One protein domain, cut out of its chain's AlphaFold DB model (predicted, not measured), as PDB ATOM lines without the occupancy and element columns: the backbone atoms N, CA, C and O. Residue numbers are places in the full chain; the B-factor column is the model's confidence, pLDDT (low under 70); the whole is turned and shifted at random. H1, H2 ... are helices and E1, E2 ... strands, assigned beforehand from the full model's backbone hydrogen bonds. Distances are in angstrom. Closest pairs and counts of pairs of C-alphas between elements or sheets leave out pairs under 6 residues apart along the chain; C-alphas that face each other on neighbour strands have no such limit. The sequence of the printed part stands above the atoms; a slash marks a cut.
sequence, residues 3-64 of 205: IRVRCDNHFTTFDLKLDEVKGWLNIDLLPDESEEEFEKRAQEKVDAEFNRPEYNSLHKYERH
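This is residues 3 to 64 of the 205 residues of an uncharacterized protein of Gardnerella vaginalis (UniProt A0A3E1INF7). A two-stranded hairpin, E1 and E2, and a short helix, H1, are both set beside one long helix, H2, with E1 the strand next to H2. A small last helix, H3, sits at one end of the length, near the hairpin's turn, and the loop between H1 and H2 reaches to the other end. The printed part has 62 residues, with two named strands and three named helices in the order E1, E2, H1, H2, H3; the class is mixed, helices and strands, and the sheet E1 - E2 is antiparallel. The whole is only just loose, close to compact, with a radius of gyration of the C-alphas of 12.9 A, and it spans 42 by 19 by 18 A.

E1, residues 3 to 7, begins at C-alpha 3 at (-37.575, -5.122, -36.357) and is 12.7 A long from first to last C-alpha. E2, residues 10 to 15, measures 16.6 A. H1, residues 18 to 25, measures 10.8 A. H2, residues 35 to 49, is the longest helix at 21.1 A, from C-alpha 35 at (-29.666, 2.810, -29.603) to C-alpha 49 at (-49.573, -3.660, -32.056). H3, residues 57 to 62, measures 9.0 A and ends at C-alpha 62 at (-56.405, -9.244, -46.595).

E1 and E2 form a hairpin with a tight link, antiparallel at 148 degrees between their directions. N 5 and O 12 are 2.9 A apart, and N 7 and O 10 are 2.8 A apart, both within hydrogen-bond range. E1 and H2 have 8 pairs of C-alphas within 8 A, the closest those of Ile 3 and Gln 43 at 6.0 A, while E2 and H2 are apart. H1 and H2 touch, H2 with residues 42 to 46 alone; their closest C-alphas are those of Leu 25 and Ala 42, 7.2 A apart. They run the same way at a shallow tilt of 24 degrees. H3 touches no helix, and its closest C-alpha to E1 is that of Leu 58, 6.5 A from that of Cys 7. H2 and H3 are only just apart, at 8.2 A. In H1, H2 and H3 every O i to N i+4 pair is within hydrogen-bond range.

The two C-alphas farthest apart are those of Asp 32 and His 64, at 43.9 A. The printed part has no cut and no long link: E1 to E2 and E2 to H1 are tight, and H1 to H2 and H2 to H3 are short. The mean pLDDT of the printed part is 75.4, with values under 70 at residues 7 to 9, 31 to 33 and 53 to 64.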
ATOM      1  N   ILE A   3     -36.238  -4.927 -36.925       82.69
ATOM      2  CA  ILE A   3     -37.575  -5.122 -36.357       82.69
ATOM      3  C   ILE A   3     -38.164  -6.418 -36.901       82.69
ATOM      4  O   ILE A   3     -38.142  -6.672 -38.105       82.69
ATOM      5  N   ARG A   4     -38.702  -7.247 -36.006       83.88
ATOM      6  CA  ARG A   4     -39.393  -8.492 -36.351       83.88
ATOM      7  C   ARG A   4     -40.897  -8.276 -36.327       83.88
ATOM      8  O   ARG A   4     -41.448  -7.857 -35.312       83.88
ATOM      9  N   VAL A   5     -41.559  -8.610 -37.427       82.19
ATOM     10  CA  VAL A   5     -43.019  -8.566 -37.555       82.19
ATOM     11  C   VAL A   5     -43.529  -9.967 -37.864       82.19
ATOM     12  O   VAL A   5     -42.921 -10.710 -38.634       82.19
ATOM     13  N   ARG A   6     -44.639 -10.344 -37.240       77.44
ATOM     14  CA  ARG A   6     -45.333 -11.604 -37.460       77.44
ATOM     15  C   ARG A   6     -46.255 -11.472 -38.671       77.44
ATOM     16  O   ARG A   6     -47.181 -10.666 -38.666       77.44
ATOM     17  N   CYS A   7     -46.026 -12.313 -39.671       68.56
ATOM     18  CA  CYS A   7     -46.874 -12.481 -40.845       68.56
ATOM     19  C   CYS A   7     -47.469 -13.895 -40.787       68.56
ATOM     20  O   CYS A   7     -46.763 -14.881 -41.002       68.56
ATOM     21  N   ASP A   8     -48.747 -14.013 -40.419       68.38
ATOM     22  CA  ASP A   8     -49.435 -15.287 -40.157       68.38
ATOM     23  C   ASP A   8     -48.684 -16.210 -39.168       68.38
ATOM     24  O   ASP A   8     -48.768 -16.059 -37.939       68.38
ATOM     25  N   ASN A   9     -47.939 -17.175 -39.719       67.94
ATOM     26  CA  ASN A   9     -47.224 -18.236 -39.013       67.94
ATOM     27  C   ASN A   9     -45.695 -18.067 -39.033       67.94
ATOM     28  O   ASN A   9     -44.998 -18.907 -38.466       67.94
ATOM     29  N   HIS A  10     -45.160 -17.019 -39.668       75.62
ATOM     30  CA  HIS A  10     -43.718 -16.769 -39.739       75.62
ATOM     31  C   HIS A  10     -43.355 -15.348 -39.295       75.62
ATOM     32  O   HIS A  10     -44.189 -14.444 -39.279       75.62
ATOM     33  N   PHE A  11     -42.097 -15.161 -38.892       79.88
ATOM     34  CA  PHE A  11     -41.552 -13.854 -38.534       79.88
ATOM     35  C   PHE A  11     -40.661 -13.348 -39.660       79.88
ATOM     36  O   PHE A  11     -39.700 -14.017 -40.045       79.88
ATOM     37  N   THR A  12     -40.953 -12.144 -40.134       80.69
ATOM     38  CA  THR A  12     -40.154 -11.436 -41.132       80.69
ATOM     39  C   THR A  12     -39.354 -10.349 -40.431       80.69
ATOM     40  O   THR A  12     -39.871  -9.642 -39.565       80.69
ATOM     41  N   THR A  13     -38.066 -10.247 -40.762       85.56
ATOM     42  CA  THR A  13     -37.168  -9.236 -40.185       85.56
ATOM     43  C   THR A  13     -36.947  -8.128 -41.200       85.56
ATOM     44  O   THR A  13     -36.551  -8.408 -42.329       85.56
ATOM     45  N   PHE A  14     -37.183  -6.888 -40.790       81.62
ATOM     46  CA  PHE A  14     -36.942  -5.697 -41.595       81.62
ATOM     47  C   PHE A  14     -35.737  -4.937 -41.045       81.62
ATOM     48  O   PHE A  14     -35.687  -4.622 -39.852       81.62
ATOM     49  N   ASP A  15     -34.784  -4.631 -41.922       84.19
ATOM     50  CA  ASP A  15     -33.648  -3.767 -41.616       84.19
ATOM     51  C   ASP A  15     -34.049  -2.312 -41.907       84.19
ATOM     52  O   ASP A  15     -34.087  -1.887 -43.060       84.19
ATOM     53  N   LEU A  16     -34.382  -1.559 -40.856       81.12
ATOM     54  CA  LEU A  16     -34.902  -0.189 -40.943       81.12
ATOM     55  C   LEU A  16     -33.915   0.839 -40.375       81.12
ATOM     56  O   LEU A  16     -33.118   0.545 -39.466       81.12
ATOM     57  N   LYS A  17     -33.981   2.066 -40.905       84.31
ATOM     58  CA  LYS A  17     -33.236   3.225 -40.385       84.31
ATOM     59  C   LYS A  17     -33.952   3.846 -39.186       84.31
ATOM     60  O   LYS A  17     -35.168   3.763 -39.060       84.31
ATOM     61  N   LEU A  18     -33.194   4.527 -38.329       76.50
ATOM     62  CA  LEU A  18     -33.702   5.147 -37.100       76.50
ATOM     63  C   LEU A  18     -34.870   6.116 -37.368       76.50
ATOM     64  O   LEU A  18     -35.892   6.044 -36.692       76.50
ATOM     65  N   ASP A  19     -34.767   6.954 -38.399       77.75
ATOM     66  CA  ASP A  19     -35.818   7.918 -38.757       77.75
ATOM     67  C   ASP A  19     -37.091   7.250 -39.302       77.75
ATOM     68  O   ASP A  19     -38.200   7.723 -39.052       77.75
ATOM     69  N   GLU A  20     -36.949   6.117 -39.996       78.88
ATOM     70  CA  GLU A  20     -38.079   5.332 -40.510       78.88
ATOM     71  C   GLU A  20     -38.866   4.702 -39.353       78.88
ATOM     72  O   GLU A  20     -40.095   4.737 -39.346       78.88
ATOM     73  N   VAL A  21     -38.166   4.199 -38.329       76.81
ATOM     74  CA  VAL A  21     -38.791   3.639 -37.119       76.81
ATOM     75  C   VAL A  21     -39.492   4.721 -36.298       76.81
ATOM     76  O   VAL A  21     -40.617   4.505 -35.843       76.81
ATOM     77  N   LYS A  22     -38.871   5.898 -36.144       77.62
ATOM     78  CA  LYS A  22     -39.478   7.046 -35.449       77.62
ATOM     79  C   LYS A  22     -40.778   7.484 -36.113       77.62
ATOM     80  O   LYS A  22     -41.785   7.637 -35.429       77.62
ATOM     81  N   GLY A  23     -40.763   7.640 -37.439       78.44
ATOM     82  CA  GLY A  23     -41.947   8.022 -38.208       78.44
ATOM     83  C   GLY A  23     -43.041   6.954 -38.191       78.44
ATOM     84  O   GLY A  23     -44.220   7.290 -38.114       78.44
ATOM     85  N   TRP A  24     -42.666   5.674 -38.220       78.50
ATOM     86  CA  TRP A  24     -43.625   4.572 -38.248       78.50
ATOM     87  C   TRP A  24     -44.310   4.331 -36.897       78.50
ATOM     88  O   TRP A  24     -45.531   4.202 -36.846       78.50
ATOM     89  N   LEU A  25     -43.546   4.298 -35.801       76.56
ATOM     90  CA  LEU A  25     -44.062   3.995 -34.460       76.56
ATOM     91  C   LEU A  25     -44.396   5.247 -33.632       76.56
ATOM     92  O   LEU A  25     -44.826   5.127 -32.479       76.56
ATOM     93  N   ASN A  26     -44.172   6.438 -34.201       78.25
ATOM     94  CA  ASN A  26     -44.335   7.739 -33.550       78.25
ATOM     95  C   ASN A  26     -43.658   7.771 -32.163       78.25
ATOM     96  O   ASN A  26     -44.285   8.060 -31.140       78.25
ATOM     97  N   ILE A  27     -42.387   7.353 -32.116       76.44
ATOM     98  CA  ILE A  27     -41.559   7.321 -30.902       76.44
ATOM     99  C   ILE A  27     -40.331   8.181 -31.136       76.44
ATOM    100  O   ILE A  27     -39.597   7.935 -32.086       76.44
ATOM    101  N   ASP A  28     -40.060   9.115 -30.231       72.88
ATOM    102  CA  ASP A  28     -38.808   9.861 -30.233       72.88
ATOM    103  C   ASP A  28     -37.731   9.164 -29.399       72.88
ATOM    104  O   ASP A  28     -38.017   8.435 -28.442       72.88
ATOM    105  N   LEU A  29     -36.474   9.406 -29.766       71.62
ATOM    106  CA  LEU A  29     -35.321   8.984 -28.975       71.62
ATOM    107  C   LEU A  29     -35.276   9.847 -27.710       71.62
ATOM    108  O   LEU A  29     -35.227  11.075 -27.818       71.62
ATOM    109  N   LEU A  30     -35.321   9.232 -26.526       73.62
ATOM    110  CA  LEU A  30     -35.141   9.988 -25.287       73.62
ATOM    111  C   LEU A  30     -33.664  10.403 -25.151       73.62
ATOM    112  O   LEU A  30     -32.785   9.670 -25.602       73.62
ATOM    113  N   PRO A  31     -33.371  11.559 -24.531       58.97
ATOM    114  CA  PRO A  31     -32.017  12.118 -24.481       58.97
ATOM    115  C   PRO A  31     -30.982  11.244 -23.749       58.97
ATOM    116  O   PRO A  31     -29.793  11.416 -23.999       58.97
ATOM    117  N   ASP A  32     -31.423  10.295 -22.914       62.47
ATOM    118  CA  ASP A  32     -30.565   9.377 -22.146       62.47
ATOM    119  C   ASP A  32     -30.654   7.908 -22.620       62.47
ATOM    120  O   ASP A  32     -30.118   7.021 -21.961       62.47
ATOM    121  N   GLU A  33     -31.339   7.621 -23.735       68.06
ATOM    122  CA  GLU A  33     -31.494   6.251 -24.251       68.06
ATOM    123  C   GLU A  33     -30.378   5.871 -25.230       68.06
ATOM    124  O   GLU A  33     -30.073   6.594 -26.182       68.06
ATOM    125  N   SER A  34     -29.816   4.677 -25.041       74.94
ATOM    126  CA  SER A  34     -28.934   4.047 -26.027       74.94
ATOM    127  C   SER A  34     -29.717   3.522 -27.241       74.94
ATOM    128  O   SER A  34     -30.909   3.214 -27.159       74.94
ATOM    129  N   GLU A  35     -29.043   3.363 -28.386       71.06
ATOM    130  CA  GLU A  35     -29.666   2.810 -29.603       71.06
ATOM    131  C   GLU A  35     -30.246   1.398 -29.381       71.06
ATOM    132  O   GLU A  35     -31.276   1.057 -29.964       71.06
ATOM    133  N   GLU A  36     -29.643   0.603 -28.490       74.69
ATOM    134  CA  GLU A  36     -30.117  -0.739 -28.124       74.69
ATOM    135  C   GLU A  36     -31.401  -0.708 -27.275       74.69
ATOM    136  O   GLU A  36     -32.280  -1.559 -27.428       74.69
ATOM    137  N   GLU A  37     -31.536   0.271 -26.376       77.38
ATOM    138  CA  GLU A  37     -32.752   0.472 -25.574       77.38
ATOM    139  C   GLU A  37     -33.905   0.985 -26.437       77.38
ATOM    140  O   GLU A  37     -35.043   0.526 -26.293       77.38
ATOM    141  N   PHE A  38     -33.603   1.862 -27.399       80.06
ATOM    142  CA  PHE A  38     -34.575   2.315 -28.387       80.06
ATOM    143  C   PHE A  38     -35.078   1.157 -29.259       80.06
ATOM    144  O   PHE A  38     -36.284   1.035 -29.472       80.06
ATOM    145  N   GLU A  39     -34.184   0.281 -29.725       80.44
ATOM    146  CA  GLU A  39     -34.552  -0.888 -30.529       80.44
ATOM    147  C   GLU A  39     -35.450  -1.864 -29.753       80.44
ATOM    148  O   GLU A  39     -36.463  -2.320 -30.288       80.44
ATOM    149  N   LYS A  40     -35.153  -2.126 -28.470       82.81
ATOM    150  CA  LYS A  40     -36.015  -2.951 -27.603       82.81
ATOM    151  C   LYS A  40     -37.401  -2.336 -27.426       82.81
ATOM    152  O   LYS A  40     -38.398  -3.025 -27.620       82.81
ATOM    153  N   ARG A  41     -37.477  -1.035 -27.130       82.31
ATOM    154  CA  ARG A  41     -38.753  -0.322 -26.958       82.31
ATOM    155  C   ARG A  41     -39.567  -0.264 -28.252       82.31
ATOM    156  O   ARG A  41     -40.791  -0.393 -28.224       82.31
ATOM    157  N   ALA A  42     -38.899  -0.079 -29.390       82.62
ATOM    158  CA  ALA A  42     -39.530  -0.127 -30.702       82.62
ATOM    159  C   ALA A  42     -40.103  -1.524 -30.983       82.62
ATOM    160  O   ALA A  42     -41.261  -1.641 -31.386       82.62
ATOM    161  N   GLN A  43     -39.338  -2.582 -30.698       84.06
ATOM    162  CA  GLN A  43     -39.801  -3.959 -30.856       84.06
ATOM    163  C   GLN A  43     -40.977  -4.286 -29.926       84.06
ATOM    164  O   GLN A  43     -41.929  -4.908 -30.378       84.06
ATOM    165  N   GLU A  44     -40.972  -3.827 -28.673       84.88
ATOM    166  CA  GLU A  44     -42.089  -4.025 -27.738       84.88
ATOM    167  C   GLU A  44     -43.389  -3.377 -28.233       84.88
ATOM    168  O   GLU A  44     -44.458  -3.983 -28.133       84.88
ATOM    169  N   LYS A  45     -43.320  -2.171 -28.818       83.88
ATOM    170  CA  LYS A  45     -44.497  -1.548 -29.446       83.88
ATOM    171  C   LYS A  45     -44.975  -2.334 -30.661       83.88
ATOM    172  O   LYS A  45     -46.175  -2.553 -30.801       83.88
ATOM    173  N   VAL A  46     -44.055  -2.796 -31.508       82.62
ATOM    174  CA  VAL A  46     -44.393  -3.639 -32.665       82.62
ATOM    175  C   VAL A  46     -45.029  -4.949 -32.211       82.62
ATOM    176  O   VAL A  46     -46.031  -5.378 -32.780       82.62
ATOM    177  N   ASP A  47     -44.515  -5.559 -31.146       81.94
ATOM    178  CA  ASP A  47     -45.073  -6.786 -30.590       81.94
ATOM    179  C   ASP A  47     -46.485  -6.553 -30.037       81.94
ATOM    180  O   ASP A  47     -47.397  -7.352 -30.271       81.94
ATOM    181  N   ALA A  48     -46.682  -5.417 -29.362       81.81
ATOM    182  CA  ALA A  48     -47.958  -5.014 -28.799       81.81
ATOM    183  C   ALA A  48     -48.989  -4.566 -29.843       81.81
ATOM    184  O   ALA A  48     -50.174  -4.627 -29.537       81.81
ATOM    185  N   GLU A  49     -48.612  -4.106 -31.033       77.50
ATOM    186  CA  GLU A  49     -49.573  -3.660 -32.056       77.50
ATOM    187  C   GLU A  49     -49.757  -4.669 -33.195       77.50
ATOM    188  O   GLU A  49     -50.876  -4.857 -33.675       77.50
ATOM    189  N   PHE A  50     -48.685  -5.348 -33.606       73.88
ATOM    190  CA  PHE A  50     -48.655  -6.176 -34.813       73.88
ATOM    191  C   PHE A  50     -48.421  -7.665 -34.540       73.88
ATOM    192  O   PHE A  50     -48.958  -8.484 -35.284       73.88
ATOM    193  N   ASN A  51     -47.695  -8.043 -33.476       76.81
ATOM    194  CA  ASN A  51     -47.349  -9.457 -33.228       76.81
ATOM    195  C   ASN A  51     -48.230 -10.151 -32.179       76.81
ATOM    196  O   ASN A  51     -47.905 -11.265 -31.748       76.81
ATOM    197  N   ARG A  52     -49.357  -9.542 -31.784       74.94
ATOM    198  CA  ARG A  52     -50.289 -10.156 -30.827       74.94
ATOM    199  C   ARG A  52     -50.791 -11.509 -31.339       74.94
ATOM    200  O   ARG A  52     -51.265 -11.598 -32.472       74.94
ATOM    201  N   PRO A  53     -50.760 -12.567 -30.510       67.75
ATOM    202  CA  PRO A  53     -51.235 -13.880 -30.921       67.75
ATOM    203  C   PRO A  53     -52.743 -13.907 -31.181       67.75
ATOM    204  O   PRO A  53     -53.181 -14.698 -32.012       67.75
ATOM    205  N   GLU A  54     -53.525 -13.043 -30.522       66.88
ATOM    206  CA  GLU A  54     -54.976 -12.977 -30.729       66.88
ATOM    207  C   GLU A  54     -55.394 -12.127 -31.940       66.88
ATOM    208  O   GLU A  54     -56.557 -12.180 -32.344       66.88
ATOM    209  N   TYR A  55     -54.490 -11.329 -32.523       60.47
ATOM    210  CA  TYR A  55     -54.835 -10.402 -33.599       60.47
ATOM    211  C   TYR A  55     -53.736 -10.341 -34.652       60.47
ATOM    212  O   TYR A  55     -52.775  -9.585 -34.545       60.47
ATOM    213  N   ASN A  56     -53.908 -11.130 -35.706       65.81
ATOM    214  CA  ASN A  56     -53.065 -11.036 -36.883       65.81
ATOM    215  C   ASN A  56     -53.505  -9.830 -37.724       65.81
ATOM    216  O   ASN A  56     -54.545  -9.857 -38.391       65.81
ATOM    217  N   SER A  57     -52.706  -8.766 -37.679       66.25
ATOM    218  CA  SER A  57     -52.947  -7.539 -38.437       66.25
ATOM    219  C   SER A  57     -53.008  -7.787 -39.949       66.25
ATOM    220  O   SER A  57     -53.741  -7.071 -40.632       66.25
ATOM    221  N   LEU A  58     -52.361  -8.841 -40.471       66.94
ATOM    222  CA  LEU A  58     -52.418  -9.205 -41.892       66.94
ATOM    223  C   LEU A  58     -53.843  -9.551 -42.339       66.94
ATOM    224  O   LEU A  58     -54.307  -9.054 -43.362       66.94
ATOM    225  N   HIS A  59     -54.618 -10.256 -41.507       67.00
ATOM    226  CA  HIS A  59     -56.024 -10.530 -41.809       67.00
ATOM    227  C   HIS A  59     -56.878  -9.260 -41.905       67.00
ATOM    228  O   HIS A  59     -57.924  -9.288 -42.542       67.00
ATOM    229  N   LYS A  60     -56.509  -8.138 -41.270       69.12
ATOM    230  CA  LYS A  60     -57.236  -6.866 -41.457       69.12
ATOM    231  C   LYS A  60     -57.018  -6.325 -42.867       69.12
ATOM    232  O   LYS A  60     -57.973  -5.848 -43.476       69.12
ATOM    233  N   TYR A  61     -55.788  -6.430 -43.362       67.12
ATOM    234  CA  TYR A  61     -55.436  -6.009 -44.709       67.12
ATOM    235  C   TYR A  61     -56.001  -6.968 -45.751       67.12
ATOM    236  O   TYR A  61     -56.577  -6.491 -46.706       67.12
ATOM    237  N   GLU A  62     -55.985  -8.283 -45.557       67.81
ATOM    238  CA  GLU A  62     -56.405  -9.244 -46.595       67.81
ATOM    239  C   GLU A  62     -57.911  -9.550 -46.631       67.81
ATOM    240  O   GLU A  62     -58.390 -10.224 -47.537       67.81
ATOM    241  N   ARG A  63     -58.702  -9.010 -45.692       66.75
ATOM    242  CA  ARG A  63     -60.171  -9.195 -45.640       66.75
ATOM    243  C   ARG A  63     -60.899  -8.848 -46.938       66.75
ATOM    244  O   ARG A  63     -61.978  -9.385 -47.173       66.75
ATOM    245  N   HIS A  64     -60.352  -7.940 -47.744       68.25
ATOM    246  CA  HIS A  64     -60.957  -7.519 -49.008       68.25
ATOM    247  C   HIS A  64     -60.584  -8.420 -50.194       68.25
ATOM    248  O   HIS A  64     -61.241  -8.328 -51.224       68.25
TER     249      HIS A  64